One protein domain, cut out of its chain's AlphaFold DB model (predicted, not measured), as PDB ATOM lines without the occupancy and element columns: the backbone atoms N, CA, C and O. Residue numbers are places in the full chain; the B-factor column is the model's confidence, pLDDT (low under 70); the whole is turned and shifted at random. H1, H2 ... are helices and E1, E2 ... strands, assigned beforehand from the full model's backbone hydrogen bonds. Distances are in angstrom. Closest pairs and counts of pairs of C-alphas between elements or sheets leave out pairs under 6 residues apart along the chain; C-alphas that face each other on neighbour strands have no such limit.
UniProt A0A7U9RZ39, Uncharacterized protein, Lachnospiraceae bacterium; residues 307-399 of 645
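AT A GLANCE: This is residues 307 to 399 of the 645 residues of an uncharacterized protein of Lachnospiraceae bacterium (UniProt A0A7U9RZ39). Four helices, H1, H2, H5 and H6, form a cluster packed mostly crosswise: H6 crosses H2, and H1 packs on H5, on H6 and on the first part of H2. From this cluster a small hairpin of two strands, E1 and E2, extends towards H3, which packs beside E2, while the short H4 packs on H5. The 93 printed residues hold six named helices and two named strands, in the order H1 H2 H3 H4 H5 E1 E2 H6; the sheet, E1 - E2, is antiparallel and the class is mostly helix. The whole is compact, with a radius of gyration of the C-alphas of 12.4 A, and spans 35 by 31 by 21 A.

HOW THE PARTS SIT: Begin with H1, residues 307 to 318, which with residues 313 to 317 alone touches H2, residues 323 to 336; the closest C-alphas, of Leu 316 and Ile 325, are 5.6 A apart, at a steep tilt of 54 degrees, opposite ways. H1 also touches H5, residues 367 to 375, closest at the C-alphas of Leu 316 and Ser 368, 5.2 A. With residues 309 to 313 alone H1 touches H6, residues 389 to 397, at a steep tilt of 47 degrees, the same way; the closest C-alphas are those of Val 309 and Ile 390, 6.1 A. H2 touches H6 with residues 328 to 332 alone, about perpendicular at 76 degrees, closest at the C-alphas of Thr 332 and Leu 391, 5.4 A. H3, residues 344 to 350, touches no helix; its closest C-alpha pair with E2, residues 382 to 385, is Asn 344 and Gly 382, 4.4 A. H4, residues 355 to 358, touches H5 at the C-alphas of Phe 358 and Val 373, 6.1 A. Look next at E1, residues 376 to 378: it forms an antiparallel hairpin with E2, with N 377 and O 384 at 2.8 A and N 384 and O 377 at 3.0 A. Every O i to N i+4 pair is within hydrogen-bond range in H1, H2, H3 and H5, and 4 of 5 in H6; H4 is too short for one.

IN THESE COORDINATES: Find C-alpha 307 at (11.398, 15.359, 3.233), where H1 begins its 16.5 A. H2 runs 20.0 A from C-alpha 323 at (20.586, -2.993, -5.616). H5 measures 12.7 A, and H6 runs 13.4 A to C-alpha 397 at (22.336, 4.444, 7.376).

THE WHOLE: The C-alphas farthest apart, of Asp 361 and Thr 399, are 36.0 A apart. The printed part has no cut and no long link. Confidence is under 70 at residues 319 to 321, 348 to 349, 352 to 364 and 380.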
ATOM      1  N   GLU A 307      12.455  16.343   2.976       76.38
ATOM      2  CA  GLU A 307      11.398  15.359   3.233       76.38
ATOM      3  C   GLU A 307      11.300  14.369   2.073       76.38
ATOM      4  O   GLU A 307      11.368  13.167   2.302       76.38
ATOM      5  N   ARG A 308      11.319  14.858   0.828       74.81
ATOM      6  CA  ARG A 308      11.348  13.984  -0.354       74.81
ATOM      7  C   ARG A 308      12.573  13.088  -0.420       74.81
ATOM      8  O   ARG A 308      12.432  11.930  -0.766       74.81
ATOM      9  N   VAL A 309      13.759  13.576  -0.052       78.69
ATOM     10  CA  VAL A 309      14.959  12.723   0.024       78.69
ATOM     11  C   VAL A 309      14.739  11.574   1.010       78.69
ATOM     12  O   VAL A 309      15.151  10.449   0.739       78.69
ATOM     13  N   ARG A 310      14.075  11.841   2.143       80.12
ATOM     14  CA  ARG A 310      13.745  10.805   3.127       80.12
ATOM     15  C   ARG A 310      12.754   9.794   2.550       80.12
ATOM     16  O   ARG A 310      12.962   8.597   2.723       80.12
ATOM     17  N   ASP A 311      11.729  10.265   1.850       82.06
ATOM     18  CA  ASP A 311      10.739   9.404   1.196       82.06
ATOM     19  C   ASP A 311      11.380   8.556   0.090       82.06
ATOM     20  O   ASP A 311      11.235   7.340   0.101       82.06
ATOM     21  N   SER A 312      12.227   9.146  -0.757       81.44
ATOM     22  CA  SER A 312      13.010   8.430  -1.772       81.44
ATOM     23  C   SER A 312      13.919   7.355  -1.169       81.44
ATOM     24  O   SER A 312      14.096   6.284  -1.743       81.44
ATOM     25  N   ILE A 313      14.512   7.606   0.002       81.44
ATOM     26  CA  ILE A 313      15.286   6.581   0.712       81.44
ATOM     27  C   ILE A 313      14.373   5.474   1.237       81.44
ATOM     28  O   ILE A 313      14.755   4.307   1.170       81.44
ATOM     29  N   ASN A 314      13.181   5.804   1.736       82.19
ATOM     30  CA  ASN A 314      12.207   4.793   2.141       82.19
ATOM     31  C   ASN A 314      11.783   3.931   0.946       82.19
ATOM     32  O   ASN A 314      11.744   2.714   1.093       82.19
ATOM     33  N   ASP A 315      11.571   4.524  -0.229       80.56
ATOM     34  CA  ASP A 315      11.270   3.792  -1.464       80.56
ATOM     35  C   ASP A 315      12.407   2.822  -1.830       80.56
ATOM     36  O   ASP A 315      12.164   1.649  -2.112       80.56
ATOM     37  N   LEU A 316      13.669   3.268  -1.736       79.50
ATOM     38  CA  LEU A 316      14.846   2.412  -1.950       79.50
ATOM     39  C   LEU A 316      14.981   1.279  -0.924       79.50
ATOM     40  O   LEU A 316      15.580   0.251  -1.233       79.50
ATOM     41  N   LEU A 317      14.511   1.484   0.309       79.62
ATOM     42  CA  LEU A 317      14.570   0.489   1.384       79.62
ATOM     43  C   LEU A 317      13.394  -0.495   1.345       79.62
ATOM     44  O   LEU A 317      13.529  -1.608   1.852       79.62
ATOM     45  N   GLN A 318      12.248  -0.078   0.802       73.44
ATOM     46  CA  GLN A 318      11.048  -0.904   0.664       73.44
ATOM     47  C   GLN A 318      11.060  -1.753  -0.606       73.44
ATOM     48  O   GLN A 318      10.399  -2.793  -0.641       73.44
ATOM     49  N   ASP A 319      11.794  -1.332  -1.638       65.19
ATOM     50  CA  ASP A 319      11.953  -2.132  -2.842       65.19
ATOM     51  C   ASP A 319      12.713  -3.438  -2.544       65.19
ATOM     52  O   ASP A 319      13.759  -3.451  -1.892       65.19
ATOM     53  N   TYR A 320      12.199  -4.560  -3.057       51.84
ATOM     54  CA  TYR A 320      12.811  -5.884  -2.895       51.84
ATOM     55  C   TYR A 320      14.177  -5.985  -3.594       51.84
ATOM     56  O   TYR A 320      14.948  -6.910  -3.324       51.84
ATOM     57  N   SER A 321      14.500  -5.046  -4.494       60.06
ATOM     58  CA  SER A 321      15.821  -4.937  -5.101       60.06
ATOM     59  C   SER A 321      16.780  -4.154  -4.183       60.06
ATOM     60  O   SER A 321      16.920  -2.936  -4.253       60.06
ATOM     61  N   GLU A 322      17.548  -4.860  -3.342       71.56
ATOM     62  CA  GLU A 322      18.623  -4.259  -2.517       71.56
ATOM     63  C   GLU A 322      19.703  -3.509  -3.346       71.56
ATOM     64  O   GLU A 322      20.626  -2.895  -2.801       71.56
ATOM     65  N   GLN A 323      19.619  -3.554  -4.680       78.19
ATOM     66  CA  GLN A 323      20.586  -2.993  -5.616       78.19
ATOM     67  C   GLN A 323      20.636  -1.463  -5.591       78.19
ATOM     68  O   GLN A 323      21.736  -0.909  -5.577       78.19
ATOM     69  N   GLY A 324      19.487  -0.781  -5.541       80.88
ATOM     70  CA  GLY A 324      19.440   0.685  -5.554       80.88
ATOM     71  C   GLY A 324      20.128   1.281  -4.327       80.88
ATOM     72  O   GLY A 324      21.074   2.064  -4.446       80.88
ATOM     73  N   ILE A 325      19.737   0.834  -3.129       86.06
ATOM     74  CA  ILE A 325      20.373   1.291  -1.888       86.06
ATOM     75  C   ILE A 325      21.860   0.914  -1.836       86.06
ATOM     76  O   ILE A 325      22.679   1.712  -1.378       86.06
ATOM     77  N   LYS A 326      22.244  -0.265  -2.342       88.25
ATOM     78  CA  LYS A 326      23.653  -0.666  -2.440       88.25
ATOM     79  C   LYS A 326      24.445   0.290  -3.338       88.25
ATOM     80  O   LYS A 326      25.526   0.706  -2.933       88.25
ATOM     81  N   LEU A 327      23.922   0.675  -4.505       88.06
ATOM     82  CA  LEU A 327      24.558   1.657  -5.395       88.06
ATOM     83  C   LEU A 327      24.797   2.988  -4.682       88.06
ATOM     84  O   LEU A 327      25.916   3.493  -4.687       88.06
ATOM     85  N   PHE A 328      23.788   3.524  -3.993       90.44
ATOM     86  CA  PHE A 328      23.955   4.773  -3.249       90.44
ATOM     87  C   PHE A 328      24.989   4.667  -2.124       90.44
ATOM     88  O   PHE A 328      25.726   5.628  -1.890       90.44
ATOM     89  N   LYS A 329      25.099   3.517  -1.446       92.69
ATOM     90  CA  LYS A 329      26.157   3.288  -0.449       92.69
ATOM     91  C   LYS A 329      27.549   3.316  -1.085       92.69
ATOM     92  O   LYS A 329      28.442   3.969  -0.543       92.69
ATOM     93  N   GLU A 330      27.730   2.669  -2.238       93.38
ATOM     94  CA  GLU A 330      29.001   2.689  -2.978       93.38
ATOM     95  C   GLU A 330      29.339   4.105  -3.481       93.38
ATOM     96  O   GLU A 330      30.431   4.602  -3.204       93.38
ATOM     97  N   LEU A 331      28.383   4.818  -4.095       92.50
ATOM     98  CA  LEU A 331      28.547   6.216  -4.528       92.50
ATOM     99  C   LEU A 331      28.894   7.155  -3.362       92.50
ATOM    100  O   LEU A 331      29.750   8.032  -3.494       92.50
ATOM    101  N   THR A 332      28.268   6.950  -2.199       92.62
ATOM    102  CA  THR A 332      28.570   7.717  -0.982       92.62
ATOM    103  C   THR A 332      30.020   7.509  -0.550       92.62
ATOM    104  O   THR A 332      30.695   8.472  -0.184       92.62
ATOM    105  N   ILE A 333      30.525   6.274  -0.604       94.00
ATOM    106  CA  ILE A 333      31.918   5.976  -0.250       94.00
ATOM    107  C   ILE A 333      32.882   6.597  -1.267       94.00
ATOM    108  O   ILE A 333      33.847   7.228  -0.841       94.00
ATOM    109  N   PHE A 334      32.602   6.520  -2.573       93.06
ATOM    110  CA  PHE A 334      33.400   7.197  -3.607       93.06
ATOM    111  C   PHE A 334      33.518   8.707  -3.351       93.06
ATOM    112  O   PHE A 334      34.624   9.252  -3.347       93.06
ATOM    113  N   GLU A 335      32.402   9.375  -3.042       89.31
ATOM    114  CA  GLU A 335      32.404  10.809  -2.737       89.31
ATOM    115  C   GLU A 335      33.211  11.125  -1.467       89.31
ATOM    116  O   GLU A 335      33.976  12.089  -1.450       89.31
ATOM    117  N   LYS A 336      33.098  10.308  -0.408       89.81
ATOM    118  CA  LYS A 336      33.898  10.479   0.823       89.81
ATOM    119  C   LYS A 336      35.393  10.261   0.575       89.81
ATOM    120  O   LYS A 336      36.215  10.959   1.171       89.81
ATOM    121  N   MET A 337      35.743   9.350  -0.328       89.12
ATOM    122  CA  MET A 337      37.117   9.077  -0.763       89.12
ATOM    123  C   MET A 337      37.693  10.164  -1.689       89.12
ATOM    124  O   MET A 337      38.862  10.079  -2.056       89.12
ATOM    125  N   ASP A 338      36.905  11.190  -2.044       87.19
ATOM    126  CA  ASP A 338      37.238  12.207  -3.053       87.19
ATOM    127  C   ASP A 338      37.581  11.613  -4.433       87.19
ATOM    128  O   ASP A 338      38.356  12.192  -5.196       87.19
ATOM    129  N   VAL A 339      36.979  10.467  -4.768       88.81
ATOM    130  CA  VAL A 339      37.123   9.829  -6.080       88.81
ATOM    131  C   VAL A 339      36.074  10.416  -7.042       88.81
ATOM    132  O   VAL A 339      34.897  10.467  -6.677       88.81
ATOM    133  N   PRO A 340      36.464  10.889  -8.243       83.00
ATOM    134  CA  PRO A 340      35.589  11.651  -9.142       83.00
ATOM    135  C   PRO A 340      34.255  10.993  -9.516       83.00
ATOM    136  O   PRO A 340      33.204  11.626  -9.396       83.00
ATOM    137  N   TYR A 341      34.306   9.741  -9.964       86.75
ATOM    138  CA  TYR A 341      33.165   8.992 -10.489       86.75
ATOM    139  C   TYR A 341      33.305   7.486 -10.246       86.75
ATOM    140  O   TYR A 341      34.408   6.947 -10.115       86.75
ATOM    141  N   TYR A 342      32.170   6.798 -10.221       89.00
ATOM    142  CA  TYR A 342      32.080   5.346 -10.177       89.00
ATOM    143  C   TYR A 342      32.111   4.781 -11.610       89.00
ATOM    144  O   TYR A 342      31.223   5.123 -12.387       89.00
ATOM    145  N   PRO A 343      33.101   3.958 -12.003       84.81
ATOM    146  CA  PRO A 343      33.259   3.509 -13.391       84.81
ATOM    147  C   PRO A 343      32.045   2.769 -13.957       84.81
ATOM    148  O   PRO A 343      31.451   1.924 -13.282       84.81
ATOM    149  N   ASN A 344      31.737   3.012 -15.232       74.25
ATOM    150  CA  ASN A 344      30.655   2.306 -15.925       74.25
ATOM    151  C   ASN A 344      30.884   0.785 -15.979       74.25
ATOM    152  O   ASN A 344      29.927   0.026 -15.858       74.25
ATOM    153  N   GLU A 345      32.135   0.322 -16.072       74.62
ATOM    154  CA  GLU A 345      32.457  -1.112 -16.058       74.62
ATOM    155  C   GLU A 345      32.101  -1.776 -14.721       74.62
ATOM    156  O   GLU A 345      31.562  -2.879 -14.681       74.62
ATOM    157  N   MET A 346      32.339  -1.074 -13.609       79.06
ATOM    158  CA  MET A 346      31.931  -1.555 -12.291       79.06
ATOM    159  C   MET A 346      30.413  -1.573 -12.150       79.06
ATOM    160  O   MET A 346      29.869  -2.411 -11.430       79.06
ATOM    161  N   LEU A 347      29.727  -0.630 -12.794       75.38
ATOM    162  CA  LEU A 347      28.281  -0.497 -12.707       75.38
ATOM    163  C   LEU A 347      27.600  -1.678 -13.397       75.38
ATOM    164  O   LEU A 347      26.786  -2.359 -12.780       75.38
ATOM    165  N   THR A 348      27.992  -1.956 -14.638       69.31
ATOM    166  CA  THR A 348      27.439  -3.057 -15.435       69.31
ATOM    167  C   THR A 348      27.799  -4.426 -14.865       69.31
ATOM    168  O   THR A 348      26.995  -5.351 -14.952       69.31
ATOM    169  N   ALA A 349      28.978  -4.571 -14.255       67.44
ATOM    170  CA  ALA A 349      29.410  -5.844 -13.684       67.44
ATOM    171  C   ALA A 349      28.763  -6.162 -12.325       67.44
ATOM    172  O   ALA A 349      28.582  -7.334 -11.995       67.44
ATOM    173  N   ARG A 350      28.450  -5.147 -11.505       74.38
ATOM    174  CA  ARG A 350      28.005  -5.343 -10.108       74.38
ATOM    175  C   ARG A 350      26.509  -5.162  -9.891       74.38
ATOM    176  O   ARG A 350      26.017  -5.537  -8.822       74.38
ATOM    177  N   TYR A 351      25.805  -4.598 -10.868       74.38
ATOM    178  CA  TYR A 351      24.384  -4.291 -10.781       74.38
ATOM    179  C   TYR A 351      23.645  -4.795 -12.018       74.38
ATOM    180  O   TYR A 351      24.139  -4.729 -13.138       74.38
ATOM    181  N   SER A 352      22.425  -5.274 -11.807       67.94
ATOM    182  CA  SER A 352      21.487  -5.691 -12.854       67.94
ATOM    183  C   SER A 352      20.385  -4.642 -13.012       67.94
ATOM    184  O   SER A 352      19.209  -4.979 -13.090       67.94
ATOM    185  N   ILE A 353      20.769  -3.364 -12.990       65.81
ATOM    186  CA  ILE A 353      19.854  -2.231 -13.144       65.81
ATOM    187  C   ILE A 353      19.773  -1.884 -14.635       65.81
ATOM    188  O   ILE A 353      20.804  -1.714 -15.291       65.81
ATOM    189  N   ASP A 354      18.556  -1.769 -15.179       62.41
ATOM    190  CA  ASP A 354      18.348  -1.303 -16.552       62.41
ATOM    191  C   ASP A 354      18.480   0.223 -16.616       62.41
ATOM    192  O   ASP A 354      17.508   0.975 -16.563       62.41
ATOM    193  N   PHE A 355      19.714   0.695 -16.773       62.28
ATOM    194  CA  PHE A 355      20.015   2.121 -16.888       62.28
ATOM    195  C   PHE A 355      19.509   2.773 -18.185       62.28
ATOM    196  O   PHE A 355      19.676   3.979 -18.364       62.28
ATOM    197  N   ASN A 356      18.801   2.045 -19.060       57.00
ATOM    198  CA  ASN A 356      17.959   2.706 -20.058       57.00
ATOM    199  C   ASN A 356      16.819   3.509 -19.412       57.00
ATOM    200  O   ASN A 356      16.190   4.295 -20.114       57.00
ATOM    201  N   CYS A 357      16.558   3.372 -18.104       58.34
ATOM    202  CA  CYS A 357      15.662   4.260 -17.357       58.34
ATOM    203  C   CYS A 357      16.030   5.750 -17.500       58.34
ATOM    204  O   CYS A 357      15.142   6.594 -17.477       58.34
ATOM    205  N   PHE A 358      17.301   6.078 -17.768       62.19
ATOM    206  CA  PHE A 358      17.735   7.444 -18.082       62.19
ATOM    207  C   PHE A 358      17.261   7.961 -19.457       62.19
ATOM    208  O   PHE A 358      17.326   9.166 -19.700       62.19
ATOM    209  N   ASN A 359      16.795   7.068 -20.339       55.56
ATOM    210  CA  ASN A 359      16.429   7.339 -21.735       55.56
ATOM    211  C   ASN A 359      14.972   6.964 -22.093       55.56
ATOM    212  O   ASN A 359      14.566   7.182 -23.233       55.56
ATOM    213  N   LYS A 360      14.200   6.350 -21.185       49.78
ATOM    214  CA  LYS A 360      12.818   5.893 -21.442       49.78
ATOM    215  C   LYS A 360      11.785   6.963 -21.077       49.78
ATOM    216  O   LYS A 360      12.011   7.756 -20.166       49.78
ATOM    217  N   ASP A 361      10.621   6.905 -21.729       51.75
ATOM    218  CA  ASP A 361       9.408   7.570 -21.247       51.75
ATOM    219  C   ASP A 361       9.125   7.124 -19.804       51.75
ATOM    220  O   ASP A 361       9.073   5.928 -19.496       51.75
ATOM    221  N   THR A 362       8.949   8.106 -18.924       52.56
ATOM    222  CA  THR A 362       8.852   7.997 -17.458       52.56
ATOM    223  C   THR A 362       7.716   7.105 -16.941       52.56
ATOM    224  O   THR A 362       7.648   6.833 -15.749       52.56
ATOM    225  N   GLU A 363       6.824   6.614 -17.805       55.12
ATOM    226  CA  GLU A 363       5.633   5.845 -17.416       55.12
ATOM    227  C   GLU A 363       5.900   4.361 -17.084       55.12
ATOM    228  O   GLU A 363       4.978   3.652 -16.684       55.12
ATOM    229  N   LYS A 364       7.136   3.853 -17.246       62.03
ATOM    230  CA  LYS A 364       7.468   2.421 -17.048       62.03
ATOM    231  C   LYS A 364       8.733   2.148 -16.223       62.03
ATOM    232  O   LYS A 364       9.386   1.131 -16.457       62.03
ATOM    233  N   ILE A 365       9.094   3.034 -15.300       72.56
ATOM    234  CA  ILE A 365      10.208   2.805 -14.364       72.56
ATOM    235  C   ILE A 365       9.675   2.476 -12.965       72.56
ATOM    236  O   ILE A 365       8.603   2.948 -12.582       72.56
ATOM    237  N   SER A 366      10.384   1.636 -12.210       74.62
ATOM    238  CA  SER A 366      10.043   1.358 -10.809       74.62
ATOM    239  C   SER A 366      10.260   2.597  -9.925       74.62
ATOM    240  O   SER A 366      10.956   3.538 -10.306       74.62
ATOM    241  N   ALA A 367       9.712   2.591  -8.703       75.50
ATOM    242  CA  ALA A 367       9.971   3.659  -7.732       75.50
ATOM    243  C   ALA A 367      11.474   3.793  -7.408       75.50
ATOM    244  O   ALA A 367      12.003   4.899  -7.353       75.50
ATOM    245  N   SER A 368      12.197   2.677  -7.279       72.94
ATOM    246  CA  SER A 368      13.647   2.679  -7.048       72.94
ATOM    247  C   SER A 368      14.447   3.199  -8.245       72.94
ATOM    248  O   SER A 368      15.421   3.932  -8.062       72.94
ATOM    249  N   GLU A 369      14.029   2.881  -9.471       77.06
ATOM    250  CA  GLU A 369      14.620   3.426 -10.695       77.06
ATOM    251  C   GLU A 369      14.369   4.931 -10.818       77.06
ATOM    252  O   GLU A 369      15.285   5.657 -11.201       77.06
ATOM    253  N   ALA A 370      13.184   5.418 -10.436       77.31
ATOM    254  CA  ALA A 370      12.889   6.850 -10.388       77.31
ATOM    255  C   ALA A 370      13.840   7.587  -9.433       77.31
ATOM    256  O   ALA A 370      14.444   8.587  -9.817       77.31
ATOM    257  N   VAL A 371      14.089   7.034  -8.239       79.00
ATOM    258  CA  VAL A 371      15.065   7.607  -7.295       79.00
ATOM    259  C   VAL A 371      16.481   7.618  -7.882       79.00
ATOM    260  O   VAL A 371      17.220   8.590  -7.725       79.00
ATOM    261  N   ILE A 372      16.891   6.564  -8.590       80.50
ATOM    262  CA  ILE A 372      18.186   6.557  -9.281       80.50
ATOM    263  C   ILE A 372      18.233   7.688 -10.318       80.50
ATOM    264  O   ILE A 372      19.175   8.479 -10.303       80.50
ATOM    265  N   VAL A 373      17.214   7.819 -11.168       78.00
ATOM    266  CA  VAL A 373      17.142   8.872 -12.193       78.00
ATOM    267  C   VAL A 373      17.198  10.274 -11.578       78.00
ATOM    268  O   VAL A 373      17.882  11.152 -12.113       78.00
ATOM    269  N   ASP A 374      16.559  10.486 -10.430       78.38
ATOM    270  CA  ASP A 374      16.481  11.791  -9.773       78.38
ATOM    271  C   ASP A 374      17.800  12.247  -9.150       78.38
ATOM    272  O   ASP A 374      18.110  13.439  -9.175       78.38
ATOM    273  N   PHE A 375      18.603  11.324  -8.614       81.19
ATOM    274  CA  PHE A 375      19.779  11.668  -7.804       81.19
ATOM    275  C   PHE A 375      21.118  11.315  -8.444       81.19
ATOM    276  O   PHE A 375      22.162  11.823  -8.019       81.19
ATOM    277  N   VAL A 376      21.109  10.470  -9.467       84.19
ATOM    278  CA  VAL A 376      22.309   9.971 -10.129       84.19
ATOM    279  C   VAL A 376      22.419  10.582 -11.518       84.19
ATOM    280  O   VAL A 376      21.440  10.710 -12.245       84.19
ATOM    281  N   ARG A 377      23.632  10.978 -11.901       84.00
ATOM    282  CA  ARG A 377      23.963  11.354 -13.276       84.00
ATOM    283  C   ARG A 377      24.925  10.333 -13.859       84.00
ATOM    284  O   ARG A 377      25.881   9.920 -13.200       84.00
ATOM    285  N   ILE A 378      24.660   9.965 -15.104       76.69
ATOM    286  CA  ILE A 378      25.561   9.162 -15.919       76.69
ATOM    287  C   ILE A 378      26.281  10.111 -16.858       76.69
ATOM    288  O   ILE A 378      25.653  10.915 -17.551       76.69
ATOM    289  N   ASP A 379      27.597  10.008 -16.869       72.25
ATOM    290  CA  ASP A 379      28.421  10.554 -17.921       72.25
ATOM    291  C   ASP A 379      29.087   9.413 -18.681       72.25
ATOM    292  O   ASP A 379      28.801   8.222 -18.512       72.25
ATOM    293  N   GLY A 380      29.965   9.796 -19.590       65.06
ATOM    294  CA  GLY A 380      30.667   8.804 -20.344       65.06
ATOM    295  C   GLY A 380      31.528   7.861 -19.481       65.06
ATOM    296  O   GLY A 380      31.501   6.642 -19.667       65.06
ATOM    297  N   GLU A 381      32.366   8.404 -18.613       70.94
ATOM    298  CA  GLU A 381      33.367   7.608 -17.901       70.94
ATOM    299  C   GLU A 381      32.745   6.812 -16.749       70.94
ATOM    300  O   GLU A 381      33.239   5.740 -16.384       70.94
ATOM    301  N   GLY A 382      31.632   7.296 -16.206       78.19
ATOM    302  CA  GLY A 382      30.969   6.638 -15.107       78.19
ATOM    303  C   GLY A 382      29.744   7.361 -14.585       78.19
ATOM    304  O   GLY A 382      29.033   8.093 -15.272       78.19
ATOM    305  N   VAL A 383      29.502   7.109 -13.310       83.81
ATOM    306  CA  VAL A 383      28.319   7.532 -12.590       83.81
ATOM    307  C   VAL A 383      28.728   8.367 -11.392       83.81
ATOM    308  O   VAL A 383      29.657   8.034 -10.654       83.81
ATOM    309  N   SER A 384      28.025   9.470 -11.181       85.94
ATOM    310  CA  SER A 384      28.209  10.330 -10.017       85.94
ATOM    311  C   SER A 384      26.867  10.871  -9.538       85.94
ATOM    312  O   SER A 384      25.822  10.637 -10.140       85.94
ATOM    313  N   VAL A 385      26.869  11.563  -8.406       85.12
ATOM    314  CA  VAL A 385      25.639  12.097  -7.813       85.12
ATOM    315  C   VAL A 385      25.369  13.509  -8.328       85.12
ATOM    316  O   VAL A 385      26.292  14.315  -8.468       85.12
ATOM    317  N   LYS A 386      24.099  13.833  -8.580       80.56
ATOM    318  CA  LYS A 386      23.663  15.191  -8.954       80.56
ATOM    319  C   LYS A 386      23.772  16.156  -7.778       80.56
ATOM    320  O   LYS A 386      24.142  17.316  -7.942       80.56
ATOM    321  N   ASN A 387      23.485  15.662  -6.574       75.88
ATOM    322  CA  ASN A 387      23.550  16.426  -5.335       75.88
ATOM    323  C   ASN A 387      24.066  15.576  -4.164       75.88
ATOM    324  O   ASN A 387      24.004  14.349  -4.183       75.88
ATOM    325  N   LYS A 388      24.589  16.244  -3.128       77.12
ATOM    326  CA  LYS A 388      25.204  15.576  -1.966       77.12
ATOM    327  C   LYS A 388      24.236  15.304  -0.814       77.12
ATOM    328  O   LYS A 388      24.636  14.656   0.147       77.12
ATOM    329  N   ILE A 389      22.996  15.794  -0.883       78.31
ATOM    330  CA  ILE A 389      22.056  15.738   0.247       78.31
ATOM    331  C   ILE A 389      21.659  14.292   0.553       78.31
ATOM    332  O   ILE A 389      21.710  13.874   1.708       78.31
ATOM    333  N   ILE A 390      21.352  13.503  -0.483       79.94
ATOM    334  CA  ILE A 390      21.025  12.079  -0.315       79.94
ATOM    335  C   ILE A 390      22.180  11.291   0.322       79.94
ATOM    336  O   ILE A 390      21.955  10.387   1.125       79.94
ATOM    337  N   LEU A 391      23.427  11.679   0.039       83.88
ATOM    338  CA  LEU A 391      24.610  10.981   0.538       83.88
ATOM    339  C   LEU A 391      24.798  11.115   2.043       83.88
ATOM    340  O   LEU A 391      25.322  10.196   2.660       83.88
ATOM    341  N   GLU A 392      24.379  12.223   2.652       83.44
ATOM    342  CA  GLU A 392      24.467  12.375   4.105       83.44
ATOM    343  C   GLU A 392      23.514  11.410   4.821       83.44
ATOM    344  O   GLU A 392      23.903  10.736   5.777       83.44
ATOM    345  N   GLN A 393      22.290  11.271   4.310       84.19
ATOM    346  CA  GLN A 393      21.313  10.334   4.861       84.19
ATOM    347  C   GLN A 393      21.758   8.876   4.643       84.19
ATOM    348  O   GLN A 393      21.783   8.090   5.592       84.19
ATOM    349  N   VAL A 394      22.216   8.528   3.434       89.31
ATOM    350  CA  VAL A 394      22.756   7.189   3.125       89.31
ATOM    351  C   VAL A 394      23.993   6.871   3.972       89.31
ATOM    352  O   VAL A 394      24.142   5.749   4.465       89.31
ATOM    353  N   TRP A 395      24.868   7.852   4.203       91.12
ATOM    354  CA  TRP A 395      26.048   7.697   5.054       91.12
ATOM    355  C   TRP A 395      25.685   7.305   6.486       91.12
ATOM    356  O   TRP A 395      26.313   6.403   7.047       91.12
ATOM    357  N   ASN A 396      24.658   7.945   7.052       88.19
ATOM    358  CA  ASN A 396      24.180   7.677   8.408       88.19
ATOM    359  C   ASN A 396      23.498   6.305   8.533       88.19
ATOM    360  O   ASN A 396      23.553   5.690   9.595       88.19
ATOM    361  N   LEU A 397      22.914   5.792   7.446       88.44
ATOM    362  CA  LEU A 397      22.336   4.444   7.376       88.44
ATOM    363  C   LEU A 397      23.376   3.335   7.155       88.44
ATOM    364  O   LEU A 397      23.062   2.150   7.282       88.44
ATOM    365  N   THR A 398      24.612   3.684   6.792       91.69
ATOM    366  CA  THR A 398      25.647   2.701   6.457       91.69
ATOM    367  C   THR A 398      26.515   2.402   7.673       91.69
ATOM    368  O   THR A 398      27.278   3.248   8.146       91.69
ATOM    369  N   THR A 399      26.444   1.167   8.164       93.50
ATOM    370  CA  THR A 399      27.252   0.728   9.312       93.50
ATOM    371  C   THR A 399      28.742   0.638   8.960       93.50
ATOM    372  O   THR A 399      29.110   0.471   7.798       93.50
TER     373      THR A 399